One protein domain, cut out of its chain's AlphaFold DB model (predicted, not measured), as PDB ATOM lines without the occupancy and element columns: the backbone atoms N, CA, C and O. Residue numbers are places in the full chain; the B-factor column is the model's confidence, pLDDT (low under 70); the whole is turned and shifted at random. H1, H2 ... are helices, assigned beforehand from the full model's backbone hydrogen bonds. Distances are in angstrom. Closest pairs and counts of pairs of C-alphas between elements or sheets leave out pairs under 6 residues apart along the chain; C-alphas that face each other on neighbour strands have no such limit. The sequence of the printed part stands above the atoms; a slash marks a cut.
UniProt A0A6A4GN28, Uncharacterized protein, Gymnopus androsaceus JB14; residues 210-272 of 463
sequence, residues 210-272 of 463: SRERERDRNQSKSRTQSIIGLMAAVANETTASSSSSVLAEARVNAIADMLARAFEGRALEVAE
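This is residues 210 to 272 of the 463 residues of an uncharacterized protein of Gymnopus androsaceus JB14 (UniProt A0A6A4GN28). Two long helices, H1 and H2, make a narrow, open V: they run opposite ways, come near each other by the tight link at the closed end, and spread toward the far ends. The printed part has 63 residues with two named helices, H1 then H2, and no named strand; the class is all helix. It is only just loose, close to extended, with a radius of gyration of the C-alphas of 16.0 A and spans of 52 by 24 by 7 A.

Find C-alpha 210 at (-28.058, -47.161, -21.385); from there H1, residues 210 to 240, runs 45.3 A to C-alpha 240 at (-0.470, -34.026, -54.856). H2, residues 245 to 272, runs 41.0 A and ends at C-alpha 272, (-10.335, -33.530, -14.405).

Look at Thr 238 and Ala 248: their C-alphas, the closest of H1 and H2, are 7.1 A apart. The helices are close but not clearly touching, at a shallow tilt of 15 degrees, opposite ways. Every O i to N i+4 pair is within hydrogen-bond range in H1, and 23 of 24 in H2.

The C-alphas of Ser 210 and Ser 243 are the two farthest apart, 52.3 A. Residues 210 to 226, 239 to 247 and 260 to 272 stand free. The printed part has no cut, and pLDDT is under 70 at residues 240 to 244.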
ATOM      1  N   SER A 210     -28.529 -46.369 -20.238       87.94
ATOM      2  CA  SER A 210     -28.058 -47.161 -21.385       87.94
ATOM      3  C   SER A 210     -28.145 -46.382 -22.703       87.94
ATOM      4  O   SER A 210     -27.170 -46.360 -23.455       87.94
ATOM      5  N   ARG A 211     -29.255 -45.668 -22.940       89.88
ATOM      6  CA  ARG A 211     -29.443 -44.793 -24.113       89.88
ATOM      7  C   ARG A 211     -28.464 -43.618 -24.140       89.88
ATOM      8  O   ARG A 211     -28.008 -43.230 -25.212       89.88
ATOM      9  N   GLU A 212     -28.129 -43.060 -22.982       91.50
ATOM     10  CA  GLU A 212     -27.144 -41.980 -22.858       91.50
ATOM     11  C   GLU A 212     -25.723 -42.471 -23.184       91.50
ATOM     12  O   GLU A 212     -25.082 -41.945 -24.094       91.50
ATOM     13  N   ARG A 213     -25.288 -43.590 -22.583       91.44
ATOM     14  CA  ARG A 213     -23.997 -44.236 -22.904       91.44
ATOM     15  C   ARG A 213     -23.883 -44.654 -24.377       91.44
ATOM     16  O   ARG A 213     -22.782 -44.679 -24.930       91.44
ATOM     17  N   GLU A 214     -24.994 -45.012 -25.019       92.00
ATOM     18  CA  GLU A 214     -25.025 -45.324 -26.450       92.00
ATOM     19  C   GLU A 214     -24.856 -44.070 -27.326       92.00
ATOM     20  O   GLU A 214     -24.087 -44.108 -28.293       92.00
ATOM     21  N   ARG A 215     -25.489 -42.945 -26.963       93.06
ATOM     22  CA  ARG A 215     -25.272 -41.647 -27.629       93.06
ATOM     23  C   ARG A 215     -23.810 -41.214 -27.540       93.06
ATOM     24  O   ARG A 215     -23.221 -40.928 -28.581       93.06
ATOM     25  N   ASP A 216     -23.205 -41.274 -26.355       91.88
ATOM     26  CA  ASP A 216     -21.785 -40.944 -26.148       91.88
ATOM     27  C   ASP A 216     -20.863 -41.821 -27.008       91.88
ATOM     28  O   ASP A 216     -19.946 -41.335 -27.679       91.88
ATOM     29  N   ARG A 217     -21.127 -43.135 -27.044       92.44
ATOM     30  CA  ARG A 217     -20.364 -44.088 -27.864       92.44
ATOM     31  C   ARG A 217     -20.493 -43.779 -29.359       92.44
ATOM     32  O   ARG A 217     -19.499 -43.876 -30.080       92.44
ATOM     33  N   ASN A 218     -21.678 -43.404 -29.832       90.00
ATOM     34  CA  ASN A 218     -21.901 -43.076 -31.240       90.00
ATOM     35  C   ASN A 218     -21.307 -41.707 -31.618       90.00
ATOM     36  O   ASN A 218     -20.700 -41.587 -32.684       90.00
ATOM     37  N   GLN A 219     -21.357 -40.713 -30.725       91.12
ATOM     38  CA  GLN A 219     -20.677 -39.427 -30.916       91.12
ATOM     39  C   GLN A 219     -19.147 -39.594 -30.945       91.12
ATOM     40  O   GLN A 219     -18.477 -39.012 -31.799       91.12
ATOM     41  N   SER A 220     -18.591 -40.447 -30.078       87.31
ATOM     42  CA  SER A 220     -17.163 -40.793 -30.071       87.31
ATOM     43  C   SER A 220     -16.719 -41.481 -31.374       87.31
ATOM     44  O   SER A 220     -15.710 -41.090 -31.972       87.31
ATOM     45  N   LYS A 221     -17.512 -42.435 -31.891       88.75
ATOM     46  CA  LYS A 221     -17.273 -43.065 -33.206       88.75
ATOM     47  C   LYS A 221     -17.289 -42.044 -34.347       88.75
ATOM     48  O   LYS A 221     -16.363 -42.037 -35.151       88.75
ATOM     49  N   SER A 222     -18.293 -41.165 -34.386       90.81
ATOM     50  CA  SER A 222     -18.415 -40.112 -35.404       90.81
ATOM     51  C   SER A 222     -17.215 -39.155 -35.390       90.81
ATOM     52  O   SER A 222     -16.601 -38.926 -36.433       90.81
ATOM     53  N   ARG A 223     -16.789 -38.684 -34.207       87.12
ATOM     54  CA  ARG A 223     -15.573 -37.861 -34.056       87.12
ATOM     55  C   ARG A 223     -14.313 -38.601 -34.517       87.12
ATOM     56  O   ARG A 223     -13.478 -38.016 -35.197       87.12
ATOM     57  N   THR A 224     -14.189 -39.889 -34.199       86.38
ATOM     58  CA  THR A 224     -13.044 -40.714 -34.626       86.38
ATOM     59  C   THR A 224     -13.000 -40.876 -36.148       86.38
ATOM     60  O   THR A 224     -11.945 -40.701 -36.751       86.38
ATOM     61  N   GLN A 225     -14.144 -41.133 -36.789       86.81
ATOM     62  CA  GLN A 225     -14.244 -41.207 -38.251       86.81
ATOM     63  C   GLN A 225     -13.938 -39.862 -38.927       86.81
ATOM     64  O   GLN A 225     -13.257 -39.845 -39.947       86.81
ATOM     65  N   SER A 226     -14.371 -38.741 -38.340       89.94
ATOM     66  CA  SER A 226     -14.040 -37.399 -38.833       89.94
ATOM     67  C   SER A 226     -12.529 -37.121 -38.790       89.94
ATOM     68  O   SER A 226     -11.981 -36.625 -39.771       89.94
ATOM     69  N   ILE A 227     -11.836 -37.525 -37.718       87.06
ATOM     70  CA  ILE A 227     -10.370 -37.406 -37.608       87.06
ATOM     71  C   ILE A 227      -9.660 -38.282 -38.652       87.06
ATOM     72  O   ILE A 227      -8.733 -37.811 -39.307       87.06
ATOM     73  N   ILE A 228     -10.111 -39.525 -38.854       88.44
ATOM     74  CA  ILE A 228      -9.557 -40.420 -39.887       88.44
ATOM     75  C   ILE A 228      -9.759 -39.825 -41.289       88.44
ATOM     76  O   ILE A 228      -8.836 -39.844 -42.100       88.44
ATOM     77  N   GLY A 229     -10.933 -39.247 -41.566       91.62
ATOM     78  CA  GLY A 229     -11.212 -38.549 -42.824       91.62
ATOM     79  C   GLY A 229     -10.303 -37.337 -43.047       91.62
ATOM     80  O   GLY A 229      -9.781 -37.166 -44.147       91.62
ATOM     81  N   LEU A 230     -10.046 -36.546 -42.000       88.06
ATOM     82  CA  LEU A 230      -9.114 -35.418 -42.051       88.06
ATOM     83  C   LEU A 230      -7.679 -35.885 -42.346       88.06
ATOM     84  O   LEU A 230      -7.029 -35.340 -43.232       88.06
ATOM     85  N   MET A 231      -7.202 -36.929 -41.659       85.19
ATOM     86  CA  MET A 231      -5.870 -37.504 -41.894       85.19
ATOM     87  C   MET A 231      -5.718 -38.054 -43.321       85.19
ATOM     88  O   MET A 231      -4.683 -37.843 -43.948       85.19
ATOM     89  N   ALA A 232      -6.752 -38.706 -43.862       85.44
ATOM     90  CA  ALA A 232      -6.752 -39.194 -45.240       85.44
ATOM     91  C   ALA A 232      -6.754 -38.051 -46.275       85.44
ATOM     92  O   ALA A 232      -6.064 -38.144 -47.291       85.44
ATOM     93  N   ALA A 233      -7.480 -36.959 -46.012       82.56
ATOM     94  CA  ALA A 233      -7.463 -35.769 -46.863       82.56
ATOM     95  C   ALA A 233      -6.076 -35.101 -46.876       82.56
ATOM     96  O   ALA A 233      -5.545 -34.834 -47.952       82.56
ATOM     97  N   VAL A 234      -5.457 -34.925 -45.702       81.81
ATOM     98  CA  VAL A 234      -4.090 -34.390 -45.569       81.81
ATOM     99  C   VAL A 234      -3.077 -35.268 -46.307       81.81
ATOM    100  O   VAL A 234      -2.267 -34.744 -47.067       81.81
ATOM    101  N   ALA A 235      -3.152 -36.595 -46.152       78.81
ATOM    102  CA  ALA A 235      -2.266 -37.525 -46.853       78.81
ATOM    103  C   ALA A 235      -2.372 -37.380 -48.385       78.81
ATOM    104  O   ALA A 235      -1.351 -37.278 -49.069       78.81
ATOM    105  N   ASN A 236      -3.595 -37.291 -48.919       80.44
ATOM    106  CA  ASN A 236      -3.831 -37.082 -50.350       80.44
ATOM    107  C   ASN A 236      -3.349 -35.703 -50.844       80.44
ATOM    108  O   ASN A 236      -2.843 -35.595 -51.959       80.44
ATOM    109  N   GLU A 237      -3.469 -34.644 -50.038       76.81
ATOM    110  CA  GLU A 237      -2.953 -33.321 -50.420       76.81
ATOM    111  C   GLU A 237      -1.412 -33.301 -50.419       76.81
ATOM    112  O   GLU A 237      -0.798 -32.753 -51.339       76.81
ATOM    113  N   THR A 238      -0.766 -33.979 -49.458       70.50
ATOM    114  CA  THR A 238       0.701 -34.117 -49.443       70.50
ATOM    115  C   THR A 238       1.254 -34.923 -50.621       70.50
ATOM    116  O   THR A 238       2.351 -34.616 -51.082       70.50
ATOM    117  N   THR A 239       0.515 -35.897 -51.169       71.56
ATOM    118  CA  THR A 239       0.947 -36.628 -52.378       71.56
ATOM    119  C   THR A 239       0.705 -35.858 -53.680       71.56
ATOM    120  O   THR A 239       1.385 -36.124 -54.669       71.56
ATOM    121  N   ALA A 240      -0.206 -34.878 -53.693       69.19
ATOM    122  CA  ALA A 240      -0.470 -34.026 -54.856       69.19
ATOM    123  C   ALA A 240       0.479 -32.810 -54.971       69.19
ATOM    124  O   ALA A 240       0.675 -32.276 -56.063       69.19
ATOM    125  N   SER A 241       1.078 -32.365 -53.862       58.25
ATOM    126  CA  SER A 241       1.882 -31.135 -53.774       58.25
ATOM    127  C   SER A 241       3.390 -31.365 -53.994       58.25
ATOM    128  O   SER A 241       4.211 -31.110 -53.111       58.25
ATOM    129  N   SER A 242       3.790 -31.795 -55.193       60.34
ATOM    130  CA  SER A 242       5.200 -32.061 -55.543       60.34
ATOM    131  C   SER A 242       6.067 -30.818 -55.835       60.34
ATOM    132  O   SER A 242       7.240 -30.958 -56.175       60.34
ATOM    133  N   SER A 243       5.523 -29.599 -55.723       57.12
ATOM    134  CA  SER A 243       6.106 -28.378 -56.311       57.12
ATOM    135  C   SER A 243       6.654 -27.326 -55.329       57.12
ATOM    136  O   SER A 243       7.140 -26.289 -55.777       57.12
ATOM    137  N   SER A 244       6.628 -27.558 -54.009       66.12
ATOM    138  CA  SER A 244       7.293 -26.685 -53.019       66.12
ATOM    139  C   SER A 244       7.522 -27.403 -51.683       66.12
ATOM    140  O   SER A 244       6.600 -27.537 -50.877       66.12
ATOM    141  N   SER A 245       8.759 -27.842 -51.427       76.38
ATOM    142  CA  SER A 245       9.136 -28.524 -50.177       76.38
ATOM    143  C   SER A 245       8.919 -27.648 -48.938       76.38
ATOM    144  O   SER A 245       8.342 -28.106 -47.959       76.38
ATOM    145  N   VAL A 246       9.299 -26.368 -49.011       80.12
ATOM    146  CA  VAL A 246       9.205 -25.414 -47.891       80.12
ATOM    147  C   VAL A 246       7.749 -25.160 -47.478       80.12
ATOM    148  O   VAL A 246       7.437 -25.106 -46.289       80.12
ATOM    149  N   LEU A 247       6.829 -25.037 -48.446       82.69
ATOM    150  CA  LEU A 247       5.407 -24.845 -48.138       82.69
ATOM    151  C   LEU A 247       4.762 -26.132 -47.602       82.69
ATOM    152  O   LEU A 247       3.892 -26.058 -46.733       82.69
ATOM    153  N   ALA A 248       5.185 -27.300 -48.095       79.38
ATOM    154  CA  ALA A 248       4.722 -28.588 -47.586       79.38
ATOM    155  C   ALA A 248       5.150 -28.801 -46.123       79.38
ATOM    156  O   ALA A 248       4.314 -29.141 -45.290       79.38
ATOM    157  N   GLU A 249       6.410 -28.517 -45.789       82.31
ATOM    158  CA  GLU A 249       6.949 -28.637 -44.430       82.31
ATOM    159  C   GLU A 249       6.235 -27.697 -43.441       82.31
ATOM    160  O   GLU A 249       5.774 -28.138 -42.386       82.31
ATOM    161  N   ALA A 250       6.016 -26.432 -43.817       85.75
ATOM    162  CA  ALA A 250       5.248 -25.485 -43.004       85.75
ATOM    163  C   ALA A 250       3.798 -25.950 -42.744       85.75
ATOM    164  O   ALA A 250       3.286 -25.796 -41.632       85.75
ATOM    165  N   ARG A 251       3.136 -26.554 -43.744       82.94
ATOM    166  CA  ARG A 251       1.778 -27.113 -43.604       82.94
ATOM    167  C   ARG A 251       1.751 -28.352 -42.709       82.94
ATOM    168  O   ARG A 251       0.869 -28.453 -41.859       82.94
ATOM    169  N   VAL A 252       2.709 -29.268 -42.865       85.06
ATOM    170  CA  VAL A 252       2.835 -30.465 -42.013       85.06
ATOM    171  C   VAL A 252       3.053 -30.063 -40.553       85.06
ATOM    172  O   VAL A 252       2.348 -30.569 -39.680       85.06
ATOM    173  N   ASN A 253       3.937 -29.097 -40.293       85.69
ATOM    174  CA  ASN A 253       4.190 -28.591 -38.943       85.69
ATOM    175  C   ASN A 253       2.942 -27.929 -38.334       85.69
ATOM    176  O   ASN A 253       2.587 -28.237 -37.200       85.69
ATOM    177  N   ALA A 254       2.203 -27.112 -39.095       87.88
ATOM    178  CA  ALA A 254       0.949 -26.519 -38.620       87.88
ATOM    179  C   ALA A 254      -0.127 -27.573 -38.275       87.88
ATOM    180  O   ALA A 254      -0.858 -27.424 -37.296       87.88
ATOM    181  N   ILE A 255      -0.217 -28.658 -39.052       83.75
ATOM    182  CA  ILE A 255      -1.154 -29.764 -38.792       83.75
ATOM    183  C   ILE A 255      -0.721 -30.574 -37.562       83.75
ATOM    184  O   ILE A 255      -1.575 -30.939 -36.750       83.75
ATOM    185  N   ALA A 256       0.581 -30.815 -37.387       86.06
ATOM    186  CA  ALA A 256       1.124 -31.460 -36.193       86.06
ATOM    187  C   ALA A 256       0.809 -30.650 -34.922       86.06
ATOM    188  O   ALA A 256       0.325 -31.222 -33.946       86.06
ATOM    189  N   ASP A 257       0.967 -29.323 -34.971       89.50
ATOM    190  CA  ASP A 257       0.638 -28.401 -33.875       89.50
ATOM    191  C   ASP A 257      -0.857 -28.437 -33.504       89.50
ATOM    192  O   ASP A 257      -1.217 -28.516 -32.325       89.50
ATOM    193  N   MET A 258      -1.754 -28.435 -34.501       89.75
ATOM    194  CA  MET A 258      -3.197 -28.580 -34.259       89.75
ATOM    195  C   MET A 258      -3.543 -29.927 -33.614       89.75
ATOM    196  O   MET A 258      -4.382 -29.981 -32.709       89.75
ATOM    197  N   LEU A 259      -2.912 -31.017 -34.063       86.25
ATOM    198  CA  LEU A 259      -3.124 -32.347 -33.493       86.25
ATOM    199  C   LEU A 259      -2.596 -32.429 -32.056       86.25
ATOM    200  O   LEU A 259      -3.318 -32.934 -31.196       86.25
ATOM    201  N   ALA A 260      -1.405 -31.893 -31.775       87.62
ATOM    202  CA  ALA A 260      -0.825 -31.853 -30.432       87.62
ATOM    203  C   ALA A 260      -1.777 -31.172 -29.435       87.62
ATOM    204  O   ALA A 260      -2.201 -31.803 -28.464       87.62
ATOM    205  N   ARG A 261      -2.246 -29.955 -29.748       86.12
ATOM    206  CA  ARG A 261      -3.220 -29.219 -28.914       86.12
ATOM    207  C   ARG A 261      -4.538 -29.988 -28.734       86.12
ATOM    208  O   ARG A 261      -5.109 -30.010 -27.643       86.12
ATOM    209  N   ALA A 262      -5.010 -30.675 -29.779       82.56
ATOM    210  CA  ALA A 262      -6.220 -31.501 -29.722       82.56
ATOM    211  C   ALA A 262      -6.064 -32.798 -28.896       82.56
ATOM    212  O   ALA A 262      -7.077 -33.394 -28.503       82.56
ATOM    213  N   PHE A 263      -4.834 -33.251 -28.631       84.56
ATOM    214  CA  PHE A 263      -4.540 -34.354 -27.711       84.56
ATOM    215  C   PHE A 263      -4.272 -33.864 -26.281       84.56
ATOM    216  O   PHE A 263      -4.802 -34.467 -25.345       84.56
ATOM    217  N   GLU A 264      -3.563 -32.747 -26.094       84.50
ATOM    218  CA  GLU A 264      -3.359 -32.115 -24.779       84.50
ATOM    219  C   GLU A 264      -4.689 -31.759 -24.101       84.50
ATOM    220  O   GLU A 264      -4.905 -32.108 -22.938       84.50
ATOM    221  N   GLY A 265      -5.638 -31.185 -24.851       83.44
ATOM    222  CA  GLY A 265      -6.986 -30.908 -24.342       83.44
ATOM    223  C   GLY A 265      -7.708 -32.155 -23.807       83.44
ATOM    224  O   GLY A 265      -8.393 -32.084 -22.789       83.44
ATOM    225  N   ARG A 266      -7.499 -33.333 -24.422       72.19
ATOM    226  CA  ARG A 266      -8.060 -34.602 -23.914       72.19
ATOM    227  C   ARG A 266      -7.335 -35.104 -22.673       72.19
ATOM    228  O   ARG A 266      -7.981 -35.692 -21.808       72.19
ATOM    229  N   ALA A 267      -6.018 -34.923 -22.590       74.31
ATOM    230  CA  ALA A 267      -5.249 -35.324 -21.416       74.31
ATOM    231  C   ALA A 267      -5.725 -34.559 -20.169       74.31
ATOM    232  O   ALA A 267      -5.956 -35.173 -19.123       74.31
ATOM    233  N   LEU A 268      -5.974 -33.253 -20.313       75.12
ATOM    234  CA  LEU A 268      -6.545 -32.406 -19.264       75.12
ATOM    235  C   LEU A 268      -7.993 -32.802 -18.921       75.12
ATOM    236  O   LEU A 268      -8.286 -33.051 -17.751       75.12
ATOM    237  N   GLU A 269      -8.872 -32.984 -19.915       76.25
ATOM    238  CA  GLU A 269     -10.267 -33.404 -19.681       76.25
ATOM    239  C   GLU A 269     -10.358 -34.764 -18.951       76.25
ATOM    240  O   GLU A 269     -11.172 -34.962 -18.041       76.25
ATOM    241  N   VAL A 270      -9.497 -35.725 -19.308       73.62
ATOM    242  CA  VAL A 270      -9.426 -37.035 -18.640       73.62
ATOM    243  C   VAL A 270      -8.864 -36.915 -17.218       73.62
ATOM    244  O   VAL A 270      -9.312 -37.651 -16.331       73.62
ATOM    245  N   ALA A 271      -7.930 -35.993 -16.970       71.31
ATOM    246  CA  ALA A 271      -7.397 -35.729 -15.636       71.31
ATOM    247  C   ALA A 271      -8.450 -35.097 -14.704       71.31
ATOM    248  O   ALA A 271      -8.603 -35.548 -13.565       71.31
ATOM    249  N   GLU A 272      -9.236 -34.128 -15.181       73.38
ATOM    250  CA  GLU A 272     -10.335 -33.530 -14.405       73.38
ATOM    251  C   GLU A 272     -11.429 -34.550 -14.069       73.38
ATOM    252  O   GLU A 272     -11.801 -34.709 -12.900       73.38
TER     253      GLU A 272